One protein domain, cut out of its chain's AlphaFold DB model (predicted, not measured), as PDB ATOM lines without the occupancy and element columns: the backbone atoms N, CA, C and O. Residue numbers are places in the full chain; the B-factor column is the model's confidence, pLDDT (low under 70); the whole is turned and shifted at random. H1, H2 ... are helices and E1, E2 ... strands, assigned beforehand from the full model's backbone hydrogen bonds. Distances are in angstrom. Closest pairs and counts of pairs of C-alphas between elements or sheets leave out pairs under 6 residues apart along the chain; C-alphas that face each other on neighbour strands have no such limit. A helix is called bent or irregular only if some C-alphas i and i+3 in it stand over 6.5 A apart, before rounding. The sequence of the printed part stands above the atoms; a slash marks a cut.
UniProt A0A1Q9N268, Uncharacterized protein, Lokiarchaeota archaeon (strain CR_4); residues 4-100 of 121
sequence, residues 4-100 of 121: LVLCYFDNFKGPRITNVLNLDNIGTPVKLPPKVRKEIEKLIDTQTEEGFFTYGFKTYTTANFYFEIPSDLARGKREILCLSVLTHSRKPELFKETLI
ATOM      1  N   LEU A   4     -21.167  34.081  34.182       93.81
ATOM      2  CA  LEU A   4     -20.544  32.819  34.558       93.81
ATOM      3  C   LEU A   4     -20.840  31.782  33.480       93.81
ATOM      4  O   LEU A   4     -21.992  31.581  33.099       93.81
ATOM      5  N   VAL A   5     -19.798  31.119  33.006       94.19
ATOM      6  CA  VAL A   5     -19.848  30.173  31.900       94.19
ATOM      7  C   VAL A   5     -19.221  28.869  32.358       94.19
ATOM      8  O   VAL A   5     -18.103  28.866  32.875       94.19
ATOM      9  N   LEU A   6     -19.929  27.764  32.140       94.12
ATOM     10  CA  LEU A   6     -19.378  26.427  32.309       94.12
ATOM     11  C   LEU A   6     -19.123  25.804  30.936       94.12
ATOM     12  O   LEU A   6     -20.064  25.547  30.179       94.12
ATOM     13  N   CYS A   7     -17.850  25.558  30.639       94.19
ATOM     14  CA  CYS A   7     -17.407  24.797  29.480       94.19
ATOM     15  C   CYS A   7     -16.941  23.404  29.925       94.19
ATOM     16  O   CYS A   7     -16.349  23.260  30.995       94.19
ATOM     17  N   TYR A   8     -17.202  22.386  29.115       92.88
ATOM     18  CA  TYR A   8     -16.711  21.022  29.307       92.88
ATOM     19  C   TYR A   8     -16.248  20.446  27.968       92.88
ATOM     20  O   TYR A   8     -16.681  20.908  26.909       92.88
ATOM     21  N   PHE A   9     -15.370  19.449  28.011       91.31
ATOM     22  CA  PHE A   9     -14.917  18.753  26.812       91.31
ATOM     23  C   PHE A   9     -15.772  17.505  26.564       91.31
ATOM     24  O   PHE A   9     -15.776  16.574  27.364       91.31
ATOM     25  N   ASP A  10     -16.506  17.477  25.452       89.12
ATOM     26  CA  ASP A  10     -17.229  16.298  24.974       89.12
ATOM     27  C   ASP A  10     -16.304  15.481  24.061       89.12
ATOM     28  O   ASP A  10     -15.806  15.984  23.053       89.12
ATOM     29  N   ASN A  11     -16.096  14.201  24.372       81.88
ATOM     30  CA  ASN A  11     -15.166  13.341  23.626       81.88
ATOM     31  C   ASN A  11     -15.523  13.148  22.138       81.88
ATOM     32  O   ASN A  11     -14.661  12.756  21.355       81.88
ATOM     33  N   PHE A  12     -16.773  13.398  21.737       83.44
ATOM     34  CA  PHE A  12     -17.233  13.280  20.351       83.44
ATOM     35  C   PHE A  12     -17.383  14.639  19.664       83.44
ATOM     36  O   PHE A  12     -17.197  14.738  18.452       83.44
ATOM     37  N   LYS A  13     -17.765  15.679  20.413       87.56
ATOM     38  CA  LYS A  13     -18.123  17.002  19.871       87.56
ATOM     39  C   LYS A  13     -17.095  18.095  20.171       87.56
ATOM     40  O   LYS A  13     -17.269  19.206  19.671       87.56
ATOM     41  N   GLY A  14     -16.063  17.797  20.956       89.31
ATOM     42  CA  GLY A  14     -15.076  18.761  21.432       89.31
ATOM     43  C   GLY A  14     -15.632  19.680  22.529       89.31
ATOM     44  O   GLY A  14     -16.562  19.300  23.241       89.31
ATOM     45  N   PRO A  15     -15.095  20.899  22.682       92.31
ATOM     46  CA  PRO A  15     -15.544  21.860  23.688       92.31
ATOM     47  C   PRO A  15     -17.019  22.251  23.564       92.31
ATOM     48  O   PRO A  15     -17.522  22.558  22.479       92.31
ATOM     49  N   ARG A  16     -17.727  22.294  24.693       92.19
ATOM     50  CA  ARG A  16     -19.156  22.615  24.760       92.19
ATOM     51  C   ARG A  16     -19.462  23.505  25.955       92.19
ATOM     52  O   ARG A  16     -19.090  23.213  27.084       92.19
ATOM     53  N   ILE A  17     -20.250  24.551  25.718       91.38
ATOM     54  CA  ILE A  17     -20.863  25.347  26.788       91.38
ATOM     55  C   ILE A  17     -22.252  24.787  27.113       91.38
ATOM     56  O   ILE A  17     -23.097  24.706  26.213       91.38
ATOM     57  N   THR A  18     -22.491  24.447  28.384       83.38
ATOM     58  CA  THR A  18     -23.819  24.053  28.892       83.38
ATOM     59  C   THR A  18     -24.625  25.276  29.306       83.38
ATOM     60  O   THR A  18     -25.580  25.661  28.635       83.38
ATOM     61  N   ASN A  19     -24.204  25.907  30.401       79.00
ATOM     62  CA  ASN A  19     -24.919  26.969  31.081       79.00
ATOM     63  C   ASN A  19     -24.128  28.268  31.021       79.00
ATOM     64  O   ASN A  19     -22.908  28.296  31.214       79.00
ATOM     65  N   VAL A  20     -24.864  29.349  30.793       89.75
ATOM     66  CA  VAL A  20     -24.358  30.708  30.919       89.75
ATOM     67  C   VAL A  20     -25.325  31.477  31.799       89.75
ATOM     68  O   VAL A  20     -26.492  31.653  31.445       89.75
ATOM     69  N   LEU A  21     -24.830  31.925  32.945       88.25
ATOM     70  CA  LEU A  21     -25.601  32.658  33.935       88.25
ATOM     71  C   LEU A  21     -25.162  34.113  33.943       88.25
ATOM     72  O   LEU A  21     -23.966  34.405  33.956       88.25
ATOM     73  N   ASN A  22     -26.126  35.024  33.962       87.25
ATOM     74  CA  ASN A  22     -25.850  36.431  34.189       87.25
ATOM     75  C   ASN A  22     -25.460  36.653  35.662       87.25
ATOM     76  O   ASN A  22     -26.162  36.197  36.564       87.25
ATOM     77  N   LEU A  23     -24.346  37.342  35.906       85.19
ATOM     78  CA  LEU A  23     -23.903  37.695  37.259       85.19
ATOM     79  C   LEU A  23     -24.548  38.986  37.772       85.19
ATOM     80  O   LEU A  23     -24.694  39.145  38.980       85.19
ATOM     81  N   ASP A  24     -24.984  39.871  36.871       82.06
ATOM     82  CA  ASP A  24     -25.705  41.100  37.223       82.06
ATOM     83  C   ASP A  24     -27.150  40.789  37.667       82.06
ATOM     84  O   ASP A  24     -27.747  41.528  38.447       82.06
ATOM     85  N   ASN A  25     -27.711  39.672  37.188       80.69
ATOM     86  CA  ASN A  25     -29.024  39.157  37.574       80.69
ATOM     87  C   ASN A  25     -28.944  37.639  37.789       80.69
ATOM     88  O   ASN A  25     -29.192  36.842  36.875       80.69
ATOM     89  N   ILE A  26     -28.518  37.275  39.002       74.69
ATOM     90  CA  ILE A  26     -28.142  35.914  39.394       74.69
ATOM     91  C   ILE A  26     -29.250  34.921  39.030       74.69
ATOM     92  O   ILE A  26     -30.396  35.054  39.446       74.69
ATOM     93  N   GLY A  27     -28.873  33.888  38.278       65.75
ATOM     94  CA  GLY A  27     -29.756  32.775  37.929       65.75
ATOM     95  C   GLY A  27     -30.542  32.965  36.635       65.75
ATOM     96  O   GLY A  27     -31.181  32.016  36.188       65.75
ATOM     97  N   THR A  28     -30.458  34.129  35.983       80.75
ATOM     98  CA  THR A  28     -31.057  34.301  34.654       80.75
ATOM     99  C   THR A  28     -30.136  33.739  33.564       80.75
ATOM    100  O   THR A  28     -28.974  34.154  33.458       80.75
ATOM    101  N   PRO A  29     -30.618  32.785  32.741       85.06
ATOM    102  CA  PRO A  29     -29.861  32.299  31.598       85.06
ATOM    103  C   PRO A  29     -29.636  33.425  30.593       85.06
ATOM    104  O   PRO A  29     -30.560  34.170  30.263       85.06
ATOM    105  N   VAL A  30     -28.423  33.525  30.053       88.19
ATOM    106  CA  VAL A  30     -28.100  34.512  29.018       88.19
ATOM    107  C   VAL A  30     -27.452  33.852  27.809       88.19
ATOM    108  O   VAL A  30     -26.693  32.894  27.918       88.19
ATOM    109  N   LYS A  31     -27.754  34.356  26.612       88.31
ATOM    110  CA  LYS A  31     -27.114  33.891  25.379       88.31
ATOM    111  C   LYS A  31     -25.873  34.727  25.099       88.31
ATOM    112  O   LYS A  31     -25.963  35.937  24.912       88.31
ATOM    113  N   LEU A  32     -24.720  34.069  25.016       87.69
ATOM    114  CA  LEU A  32     -23.496  34.713  24.545       87.69
ATOM    115  C   LEU A  32     -23.569  34.962  23.032       87.69
ATOM    116  O   LEU A  32     -24.069  34.103  22.296       87.69
ATOM    117  N   PRO A  33     -23.009  36.078  22.534       89.38
ATOM    118  CA  PRO A  33     -22.834  36.277  21.102       89.38
ATOM    119  C   PRO A  33     -22.040  35.114  20.473       89.38
ATOM    120  O   PRO A  33     -21.054  34.675  21.070       89.38
ATOM    121  N   PRO A  34     -22.368  34.650  19.248       90.38
ATOM    122  CA  PRO A  34     -21.733  33.468  18.653       90.38
ATOM    123  C   PRO A  34     -20.203  33.531  18.576       90.38
ATOM    124  O   PRO A  34     -19.530  32.524  18.771       90.38
ATOM    125  N   LYS A  35     -19.636  34.720  18.323       89.94
ATOM    126  CA  LYS A  35     -18.178  34.919  18.305       89.94
ATOM    127  C   LYS A  35     -17.566  34.751  19.700       89.94
ATOM    128  O   LYS A  35     -16.566  34.067  19.827       89.94
ATOM    129  N   VAL A  36     -18.193  35.323  20.732       90.56
ATOM    130  CA  VAL A  36     -17.748  35.208  22.135       90.56
ATOM    131  C   VAL A  36     -17.814  33.756  22.602       90.56
ATOM    132  O   VAL A  36     -16.866  33.257  23.193       90.56
ATOM    133  N   ARG A  37     -18.907  33.059  22.269       91.75
ATOM    134  CA  ARG A  37     -19.075  31.630  22.548       91.75
ATOM    135  C   ARG A  37     -17.929  30.798  21.969       91.75
ATOM    136  O   ARG A  37     -17.323  30.034  22.707       91.75
ATOM    137  N   LYS A  38     -17.607  30.996  20.687       91.06
ATOM    138  CA  LYS A  38     -16.509  30.279  20.024       91.06
ATOM    139  C   LYS A  38     -15.145  30.573  20.645       91.06
ATOM    140  O   LYS A  38     -14.330  29.666  20.728       91.06
ATOM    141  N   GLU A  39     -14.880  31.813  21.057       91.94
ATOM    142  CA  GLU A  39     -13.618  32.135  21.737       91.94
ATOM    143  C   GLU A  39     -13.509  31.428  23.093       91.94
ATOM    144  O   GLU A  39     -12.456  30.886  23.401       91.94
ATOM    145  N   ILE A  40     -14.595  31.355  23.869       91.31
ATOM    146  CA  ILE A  40     -14.599  30.646  25.159       91.31
ATOM    147  C   ILE A  40     -14.461  29.132  24.975       91.31
ATOM    148  O   ILE A  40     -13.714  28.501  25.717       91.31
ATOM    149  N   GLU A  41     -15.144  28.551  23.986       92.81
ATOM    150  CA  GLU A  41     -15.031  27.121  23.665       92.81
ATOM    151  C   GLU A  41     -13.574  26.735  23.365       92.81
ATOM    152  O   GLU A  41     -13.113  25.717  23.863       92.81
ATOM    153  N   LYS A  42     -12.800  27.583  22.679       91.31
ATOM    154  CA  LYS A  42     -11.372  27.319  22.422       91.31
ATOM    155  C   LYS A  42     -10.502  27.313  23.679       91.31
ATOM    156  O   LYS A  42      -9.444  26.699  23.656       91.31
ATOM    157  N   LEU A  43     -10.890  28.000  24.760       90.75
ATOM    158  CA  LEU A  43     -10.025  28.149  25.940       90.75
ATOM    159  C   LEU A  43      -9.696  26.808  26.592       90.75
ATOM    160  O   LEU A  43      -8.578  26.635  27.071       90.75
ATOM    161  N   ILE A  44     -10.642  25.867  26.586       88.94
ATOM    162  CA  ILE A  44     -10.436  24.547  27.189       88.94
ATOM    163  C   ILE A  44      -9.373  23.736  26.435       88.94
ATOM    164  O   ILE A  44      -8.620  23.014  27.071       88.94
ATOM    165  N   ASP A  45      -9.248  23.928  25.116       86.00
ATOM    166  CA  ASP A  45      -8.243  23.246  24.289       86.00
ATOM    167  C   ASP A  45      -6.836  23.838  24.471       86.00
ATOM    168  O   ASP A  45      -5.841  23.210  24.118       86.00
ATOM    169  N   THR A  46      -6.729  25.066  24.994       85.12
ATOM    170  CA  THR A  46      -5.431  25.742  25.167       85.12
ATOM    171  C   THR A  46      -4.696  25.360  26.443       85.12
ATOM    172  O   THR A  46      -3.520  25.694  26.577       85.12
ATOM    173  N   GLN A  47      -5.376  24.719  27.394       87.75
ATOM    174  CA  GLN A  47      -4.819  24.416  28.708       87.75
ATOM    175  C   GLN A  47      -4.623  22.914  28.869       87.75
ATOM    176  O   GLN A  47      -5.518  22.125  28.588       87.75
ATOM    177  N   THR A  48      -3.443  22.533  29.347       83.62
ATOM    178  CA  THR A  48      -3.081  21.136  29.619       83.62
ATOM    179  C   THR A  48      -2.956  20.842  31.110       83.62
ATOM    180  O   THR A  48      -2.856  19.682  31.495       83.62
ATOM    181  N   GLU A  49      -2.950  21.877  31.953       89.88
ATOM    182  CA  GLU A  49      -2.737  21.769  33.395       89.88
ATOM    183  C   GLU A  49      -3.848  22.479  34.168       89.88
ATOM    184  O   GLU A  49      -4.331  23.540  33.768       89.88
ATOM    185  N   GLU A  50      -4.245  21.887  35.298       95.38
ATOM    186  CA  GLU A  50      -5.189  22.495  36.236       95.38
ATOM    187  C   GLU A  50      -4.670  23.834  36.757       95.38
ATOM    188  O   GLU A  50      -3.575  23.916  37.314       95.38
ATOM    189  N   GLY A  51      -5.477  24.888  36.626       96.81
ATOM    190  CA  GLY A  51      -5.041  26.202  37.062       96.81
ATOM    191  C   GLY A  51      -5.929  27.368  36.661       96.81
ATOM    192  O   GLY A  51      -6.845  27.276  35.840       96.81
ATOM    193  N   PHE A  52      -5.614  28.502  37.286       97.31
ATOM    194  CA  PHE A  52      -6.196  29.794  36.959       97.31
ATOM    195  C   PHE A  52      -5.436  30.447  35.810       97.31
ATOM    196  O   PHE A  52      -4.208  30.530  35.851       97.31
ATOM    197  N   PHE A  53      -6.167  31.009  34.855       96.44
ATOM    198  CA  PHE A  53      -5.591  31.804  33.780       96.44
ATOM    199  C   PHE A  53      -6.563  32.881  33.301       96.44
ATOM    200  O   PHE A  53      -7.785  32.783  33.450       96.44
ATOM    201  N   THR A  54      -6.011  33.921  32.690       95.75
ATOM    202  CA  THR A  54      -6.779  35.028  32.122       95.75
ATOM    203  C   THR A  54      -6.631  35.051  30.615       95.75
ATOM    204  O   THR A  54      -5.539  34.809  30.106       95.75
ATOM    205  N   TYR A  55      -7.692  35.406  29.898       94.31
ATOM    206  CA  TYR A  55      -7.614  35.589  28.452       94.31
ATOM    207  C   TYR A  55      -8.395  36.829  28.017       94.31
ATOM    208  O   TYR A  55      -9.517  37.064  28.458       94.31
ATOM    209  N   GLY A  56      -7.784  37.656  27.173       91.81
ATOM    210  CA  GLY A  56      -8.401  38.867  26.641       91.81
ATOM    211  C   GLY A  56      -8.794  38.680  25.184       91.81
ATOM    212  O   GLY A  56      -7.979  38.243  24.376       91.81
ATOM    213  N   PHE A  57     -10.019  39.060  24.825       88.00
ATOM    214  CA  PHE A  57     -10.438  39.150  23.429       88.00
ATOM    215  C   PHE A  57     -11.394  40.323  23.215       88.00
ATOM    216  O   PHE A  57     -12.467  40.424  23.815       88.00
ATOM    217  N   LYS A  58     -11.030  41.202  22.275       81.12
ATOM    218  CA  LYS A  58     -11.777  42.431  21.965       81.12
ATOM    219  C   LYS A  58     -12.019  43.276  23.226       81.12
ATOM    220  O   LYS A  58     -11.070  43.743  23.834       81.12
ATOM    221  N   THR A  59     -13.284  43.482  23.582       87.44
ATOM    222  CA  THR A  59     -13.753  44.287  24.716       87.44
ATOM    223  C   THR A  59     -13.955  43.471  25.990       87.44
ATOM    224  O   THR A  59     -14.416  44.020  26.985       87.44
ATOM    225  N   TYR A  60     -13.696  42.163  25.951       91.56
ATOM    226  CA  TYR A  60     -13.912  41.271  27.080       91.56
ATOM    227  C   TYR A  60     -12.598  40.690  27.574       91.56
ATOM    228  O   TYR A  60     -11.681  40.393  26.803       91.56
ATOM    229  N   THR A  61     -12.551  40.464  28.874       94.44
ATOM    230  CA  THR A  61     -11.538  39.656  29.533       94.44
ATOM    231  C   THR A  61     -12.232  38.519  30.268       94.44
ATOM    232  O   THR A  61     -13.359  38.653  30.756       94.44
ATOM    233  N   THR A  62     -11.579  37.363  30.311       95.31
ATOM    234  CA  THR A  62     -12.064  36.201  31.045       95.31
ATOM    235  C   THR A  62     -11.128  35.862  32.185       95.31
ATOM    236  O   THR A  62      -9.906  35.873  32.036       95.31
ATOM    237  N   ALA A  63     -11.728  35.555  33.327       96.75
ATOM    238  CA  ALA A  63     -11.094  34.848  34.425       96.75
ATOM    239  C   ALA A  63     -11.497  33.384  34.300       96.75
ATOM    240  O   ALA A  63     -12.692  33.097  34.258       96.75
ATOM    241  N   ASN A  64     -10.542  32.470  34.212       97.06
ATOM    242  CA  ASN A  64     -10.823  31.072  33.917       97.06
ATOM    243  C   ASN A  64     -10.147  30.181  34.945       97.06
ATOM    244  O   ASN A  64      -9.054  30.486  35.423       97.06
ATOM    245  N   PHE A  65     -10.790  29.065  35.251       97.50
ATOM    246  CA  PHE A  65     -10.181  27.982  35.995       97.50
ATOM    247  C   PHE A  65     -10.432  26.680  35.247       97.50
ATOM    248  O   PHE A  65     -11.579  26.243  35.134       97.50
ATOM    249  N   TYR A  66      -9.359  26.112  34.701       97.25
ATOM    250  CA  TYR A  66      -9.347  24.800  34.063       97.25
ATOM    251  C   TYR A  66      -9.126  23.749  35.147       97.25
ATOM    252  O   TYR A  66      -8.240  23.925  35.981       97.25
ATOM    253  N   PHE A  67      -9.938  22.695  35.172       96.19
ATOM    254  CA  PHE A  67      -9.864  21.638  36.180       96.19
ATOM    255  C   PHE A  67     -10.482  20.337  35.678       96.19
ATOM    256  O   PHE A  67     -11.279  20.317  34.740       96.19
ATOM    257  N   GLU A  68     -10.156  19.248  36.365       94.94
ATOM    258  CA  GLU A  68     -10.702  17.927  36.068       94.94
ATOM    259  C   GLU A  68     -11.627  17.443  37.188       94.94
ATOM    260  O   GLU A  68     -11.385  17.709  38.370       94.94
ATOM    261  N   ILE A  69     -12.677  16.698  36.838       94.62
ATOM    262  CA  ILE A  69     -13.516  15.976  37.811       94.62
ATOM    263  C   ILE A  69     -13.434  14.463  37.573       94.62
ATOM    264  O   ILE A  69     -13.258  14.046  36.426       94.62
ATOM    265  N   PRO A  70     -13.598  13.622  38.610       92.19
ATOM    266  CA  PRO A  70     -13.667  12.174  38.431       92.19
ATOM    267  C   PRO A  70     -14.834  11.764  37.523       92.19
ATOM    268  O   PRO A  70     -15.942  12.290  37.654       92.19
ATOM    269  N   SER A  71     -14.597  10.805  36.629       90.81
ATOM    270  CA  SER A  71     -15.621  10.253  35.740       90.81
ATOM    271  C   SER A  71     -15.353   8.814  35.372       90.81
ATOM    272  O   SER A  71     -14.311   8.499  34.814       90.81
ATOM    273  N   ASP A  72     -16.325   7.942  35.613       88.69
ATOM    274  CA  ASP A  72     -16.216   6.538  35.215       88.69
ATOM    275  C   ASP A  72     -16.471   6.330  33.714       88.69
ATOM    276  O   ASP A  72     -16.166   5.266  33.179       88.69
ATOM    277  N   LEU A  73     -17.017   7.342  33.027       85.81
ATOM    278  CA  LEU A  73     -17.358   7.280  31.603       85.81
ATOM    279  C   LEU A  73     -16.256   7.844  30.698       85.81
ATOM    280  O   LEU A  73     -16.204   7.508  29.513       85.81
ATOM    281  N   ALA A  74     -15.363   8.681  31.231       85.06
ATOM    282  CA  ALA A  74     -14.254   9.240  30.471       85.06
ATOM    283  C   ALA A  74     -13.068   8.277  30.359       85.06
ATOM    284  O   ALA A  74     -12.636   7.631  31.323       85.06
ATOM    285  N   ARG A  75     -12.435   8.267  29.182       75.50
ATOM    286  CA  ARG A  75     -11.123   7.637  28.998       75.50
ATOM    287  C   ARG A  75     -10.096   8.383  29.861       75.50
ATOM    288  O   ARG A  75      -9.914   9.579  29.698       75.50
ATOM    289  N   GLY A  76      -9.428   7.680  30.778       82.25
ATOM    290  CA  GLY A  76      -8.524   8.305  31.762       82.25
ATOM    291  C   GLY A  76      -9.192   8.689  33.090       82.25
ATOM    292  O   GLY A  76      -8.543   9.292  33.945       82.25
ATOM    293  N   LYS A  77     -10.455   8.282  33.276       87.69
ATOM    294  CA  LYS A  77     -11.269   8.433  34.489       87.69
ATOM    295  C   LYS A  77     -11.563   9.877  34.922       87.69
ATOM    296  O   LYS A  77     -11.826  10.127  36.102       87.69
ATOM    297  N   ARG A  78     -11.456  10.843  34.002       90.56
ATOM    298  CA  ARG A  78     -11.540  12.279  34.303       90.56
ATOM    299  C   ARG A  78     -12.236  13.049  33.181       90.56
ATOM    300  O   ARG A  78     -11.883  12.857  32.023       90.56
ATOM    301  N   GLU A  79     -13.208  13.901  33.520       92.19
ATOM    302  CA  GLU A  79     -13.740  14.911  32.586       92.19
ATOM    303  C   GLU A  79     -12.960  16.209  32.722       92.19
ATOM    304  O   GLU A  79     -12.578  16.592  33.832       92.19
ATOM    305  N   ILE A  80     -12.831  16.925  31.611       93.50
ATOM    306  CA  ILE A  80     -12.191  18.234  31.551       93.50
ATOM    307  C   ILE A  80     -13.264  19.322  31.579       93.50
ATOM    308  O   ILE A  80     -14.183  19.330  30.753       93.50
ATOM    309  N   LEU A  81     -13.145  20.247  32.532       94.56
ATOM    310  CA  LEU A  81     -14.043  21.380  32.715       94.56
ATOM    311  C   LEU A  81     -13.252  22.691  32.746       94.56
ATOM    312  O   LEU A  81     -12.102  22.759  33.175       94.56
ATOM    313  N   CYS A  82     -13.912  23.770  32.340       95.75
ATOM    314  CA  CYS A  82     -13.409  25.124  32.501       95.75
ATOM    315  C   CYS A  82     -14.534  26.031  33.000       95.75
ATOM    316  O   CYS A  82     -15.577  26.176  32.353       95.75
ATOM    317  N   LEU A  83     -14.328  26.622  34.178       95.75
ATOM    318  CA  LEU A  83     -15.233  27.608  34.753       95.75
ATOM    319  C   LEU A  83     -14.703  29.001  34.423       95.75
ATOM    320  O   LEU A  83     -13.603  29.363  34.838       95.75
ATOM    321  N   SER A  84     -15.496  29.786  33.701       95.06
ATOM    322  CA  SER A  84     -15.086  31.094  33.200       95.06
ATOM    323  C   SER A  84     -16.029  32.189  33.678       95.06
ATOM    324  O   SER A  84     -17.247  32.069  33.568       95.06
ATOM    325  N   VAL A  85     -15.472  33.299  34.150       95.31
ATOM    326  CA  VAL A  85     -16.191  34.565  34.309       95.31
ATOM    327  C   VAL A  85     -15.808  35.479  33.158       95.31
ATOM    328  O   VAL A  85     -14.639  35.817  32.990       95.31
ATOM    329  N   LEU A  86     -16.801  35.889  32.378       94.25
ATOM    330  CA  LEU A  86     -16.684  36.918  31.354       94.25
ATOM    331  C   LEU A  86     -16.955  38.285  31.987       94.25
ATOM    332  O   LEU A  86     -18.039  38.501  32.531       94.25
ATOM    333  N   THR A  87     -16.011  39.217  31.881       93.00
ATOM    334  CA  THR A  87     -16.170  40.607  32.333       93.00
ATOM    335  C   THR A  87     -15.642  41.588  31.280       93.00
ATOM    336  O   THR A  87     -14.953  41.216  30.332       93.00
ATOM    337  N   HIS A  88     -16.038  42.850  31.402       91.44
ATOM    338  CA  HIS A  88     -15.629  43.962  30.531       91.44
ATOM    339  C   HIS A  88     -15.157  45.184  31.339       91.44
ATOM    340  O   HIS A  88     -14.676  46.152  30.759       91.44
ATOM    341  N   SER A  89     -15.317  45.161  32.666       88.50
ATOM    342  CA  SER A  89     -15.064  46.311  33.543       88.50
ATOM    343  C   SER A  89     -14.250  45.964  34.788       88.50
ATOM    344  O   SER A  89     -13.601  46.843  35.353       88.50
ATOM    345  N   ARG A  90     -14.252  44.698  35.222       91.06
ATOM    346  CA  ARG A  90     -13.518  44.250  36.408       91.06
ATOM    347  C   ARG A  90     -12.211  43.568  36.028       91.06
ATOM    348  O   ARG A  90     -12.081  42.972  34.962       91.06
ATOM    349  N   LYS A  91     -11.245  43.633  36.945       93.94
ATOM    350  CA  LYS A  91      -9.995  42.876  36.843       93.94
ATOM    351  C   LYS A  91     -10.293  41.374  36.997       93.94
ATOM    352  O   LYS A  91     -10.872  41.005  38.022       93.94
ATOM    353  N   PRO A  92      -9.931  40.512  36.026       94.31
ATOM    354  CA  PRO A  92     -10.196  39.071  36.076       94.31
ATOM    355  C   PRO A  92      -9.693  38.378  37.351       94.31
ATOM    356  O   PRO A  92     -10.323  37.457  37.865       94.31
ATOM    357  N   GLU A  93      -8.578  38.846  37.905       96.25
ATOM    358  CA  GLU A  93      -7.917  38.277  39.080       96.25
ATOM    359  C   GLU A  93      -8.801  38.324  40.332       96.25
ATOM    360  O   GLU A  93      -8.666  37.473  41.209       96.25
ATOM    361  N   LEU A  94      -9.762  39.256  40.392       95.88
ATOM    362  CA  LEU A  94     -10.735  39.354  41.487       95.88
ATOM    363  C   LEU A  94     -11.613  38.100  41.608       95.88
ATOM    364  O   LEU A  94     -12.154  37.825  42.677       95.88
ATOM    365  N   PHE A  95     -11.753  37.328  40.529       95.88
ATOM    366  CA  PHE A  95     -12.569  36.118  40.506       95.88
ATOM    367  C   PHE A  95     -11.784  34.845  40.834       95.88
ATOM    368  O   PHE A  95     -12.409  33.802  41.020       95.88
ATOM    369  N   LYS A  96     -10.448  34.906  40.942       97.31
ATOM    370  CA  LYS A  96      -9.576  33.728  41.096       97.31
ATOM    371  C   LYS A  96     -10.005  32.819  42.247       97.31
ATOM    372  O   LYS A  96     -10.322  31.655  42.023       97.31
ATOM    373  N   GLU A  97     -10.087  33.356  43.461       97.38
ATOM    374  CA  GLU A  97     -10.448  32.574  44.653       97.38
ATOM    375  C   GLU A  97     -11.867  32.002  44.574       97.38
ATOM    376  O   GLU A  97     -12.143  30.890  45.020       97.38
ATOM    377  N   THR A  98     -12.796  32.751  43.979       95.44
ATOM    378  CA  THR A  98     -14.177  32.297  43.794       95.44
ATOM    379  C   THR A  98     -14.260  31.158  42.784       95.44
ATOM    380  O   THR A  98     -14.978  30.191  43.030       95.44
ATOM    381  N   LEU A  99     -13.500  31.232  41.691       96.56
ATOM    382  CA  LEU A  99     -13.418  30.171  40.691       96.56
ATOM    383  C   LEU A  99     -12.765  28.905  41.255       96.56
ATOM    384  O   LEU A  99     -13.317  27.825  41.069       96.56
ATOM    385  N   ILE A 100     -11.667  29.037  42.008       97.44
ATOM    386  CA  ILE A 100     -11.002  27.909  42.686       97.44
ATOM    387  C   ILE A 100     -11.980  27.207  43.631       97.44
ATOM    388  O   ILE A 100     -12.175  25.995  43.541       97.44
TER     389      ILE A 100
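This is residues 4 to 100 of the 121 residues of an uncharacterized protein of Lokiarchaeota archaeon (strain CR_4) (UniProt A0A1Q9N268). A strongly twisted sheet of five strands curls round one helix, H1, while a second, short helix, H2, covers part of the sheet's other face over E5 and E4. The printed part has 97 residues with five named strands and two named helices, in the order E1 E2 H1 E3 E4 E5 H2. The sheet runs E2 E1 E5 E4 E3, wholly antiparallel, and the class is mixed, helices and strands. The whole is compact, with a radius of gyration of the C-alphas of 13.2 A, and elongated, spanning 39 by 25 by 25 A.

E1, residues 4 to 10, and E2, residues 14 to 22, form an antiparallel hairpin at 162 degrees, with N 8 and O 16 2.9 A apart, within hydrogen-bond range. H1, residues 34 to 45, is on the sheet, which curls round it; its closest C-alphas to E2 are those of Glu 41 and Pro 15, 5.3 A apart. E3, residues 51 to 57, E4, residues 60 to 70, and E5, residues 78 to 87, make a meander, each strand the antiparallel neighbour of the one before. N 62 and O 55 are 2.8 A apart between E3 and E4, and N 85 and O 63 are 2.8 A apart between E4 and E5. E5 is also the antiparallel neighbour of E1, at 151 degrees, with N 5 and O 84 2.8 A apart. E2 and E3 are the edge strands and are apart. H2, residues 92 to 100, is on the opposite face from H1, making three layers, helices on both faces of a sheet. Its height over the sheet is 8.3 A, and it runs along the strands, at 14 degrees to E4 on the local plane. The closest C-alphas of H2 and E4 are those of Pro 92 and Ala 63, 4.6 A apart. O i to N i+4 pairs within hydrogen-bond range number 5 of 8 in H1 and 2 of 5 in H2, where 4 of 6 O i to N i+3 pairs are.

E1 begins at C-alpha 4, (-20.544, 32.819, 34.558), and measures 19.4 A; E2 measures 24.3 A. H1 measures 17.8 A and is neither bent nor irregular, but only just: C-alphas 41 and 44 are 6.3 A apart. E3 measures 19.6 A, E4 31.2 A and E5 28.8 A. H2, 13.0 A, is irregular, with C-alphas 94 and 97 7.5 A apart; it ends at C-alpha 100, (-11.002, 27.909, 42.686).

The two C-alphas farthest apart, those of Asp 72 and Ser 89, are 39.8 A apart. The printed part has no cut. The link from E2 to H1, 11 residues, is long. Mean pLDDT of the printed part is 90.5, and Gly 27, in that link, is under 70.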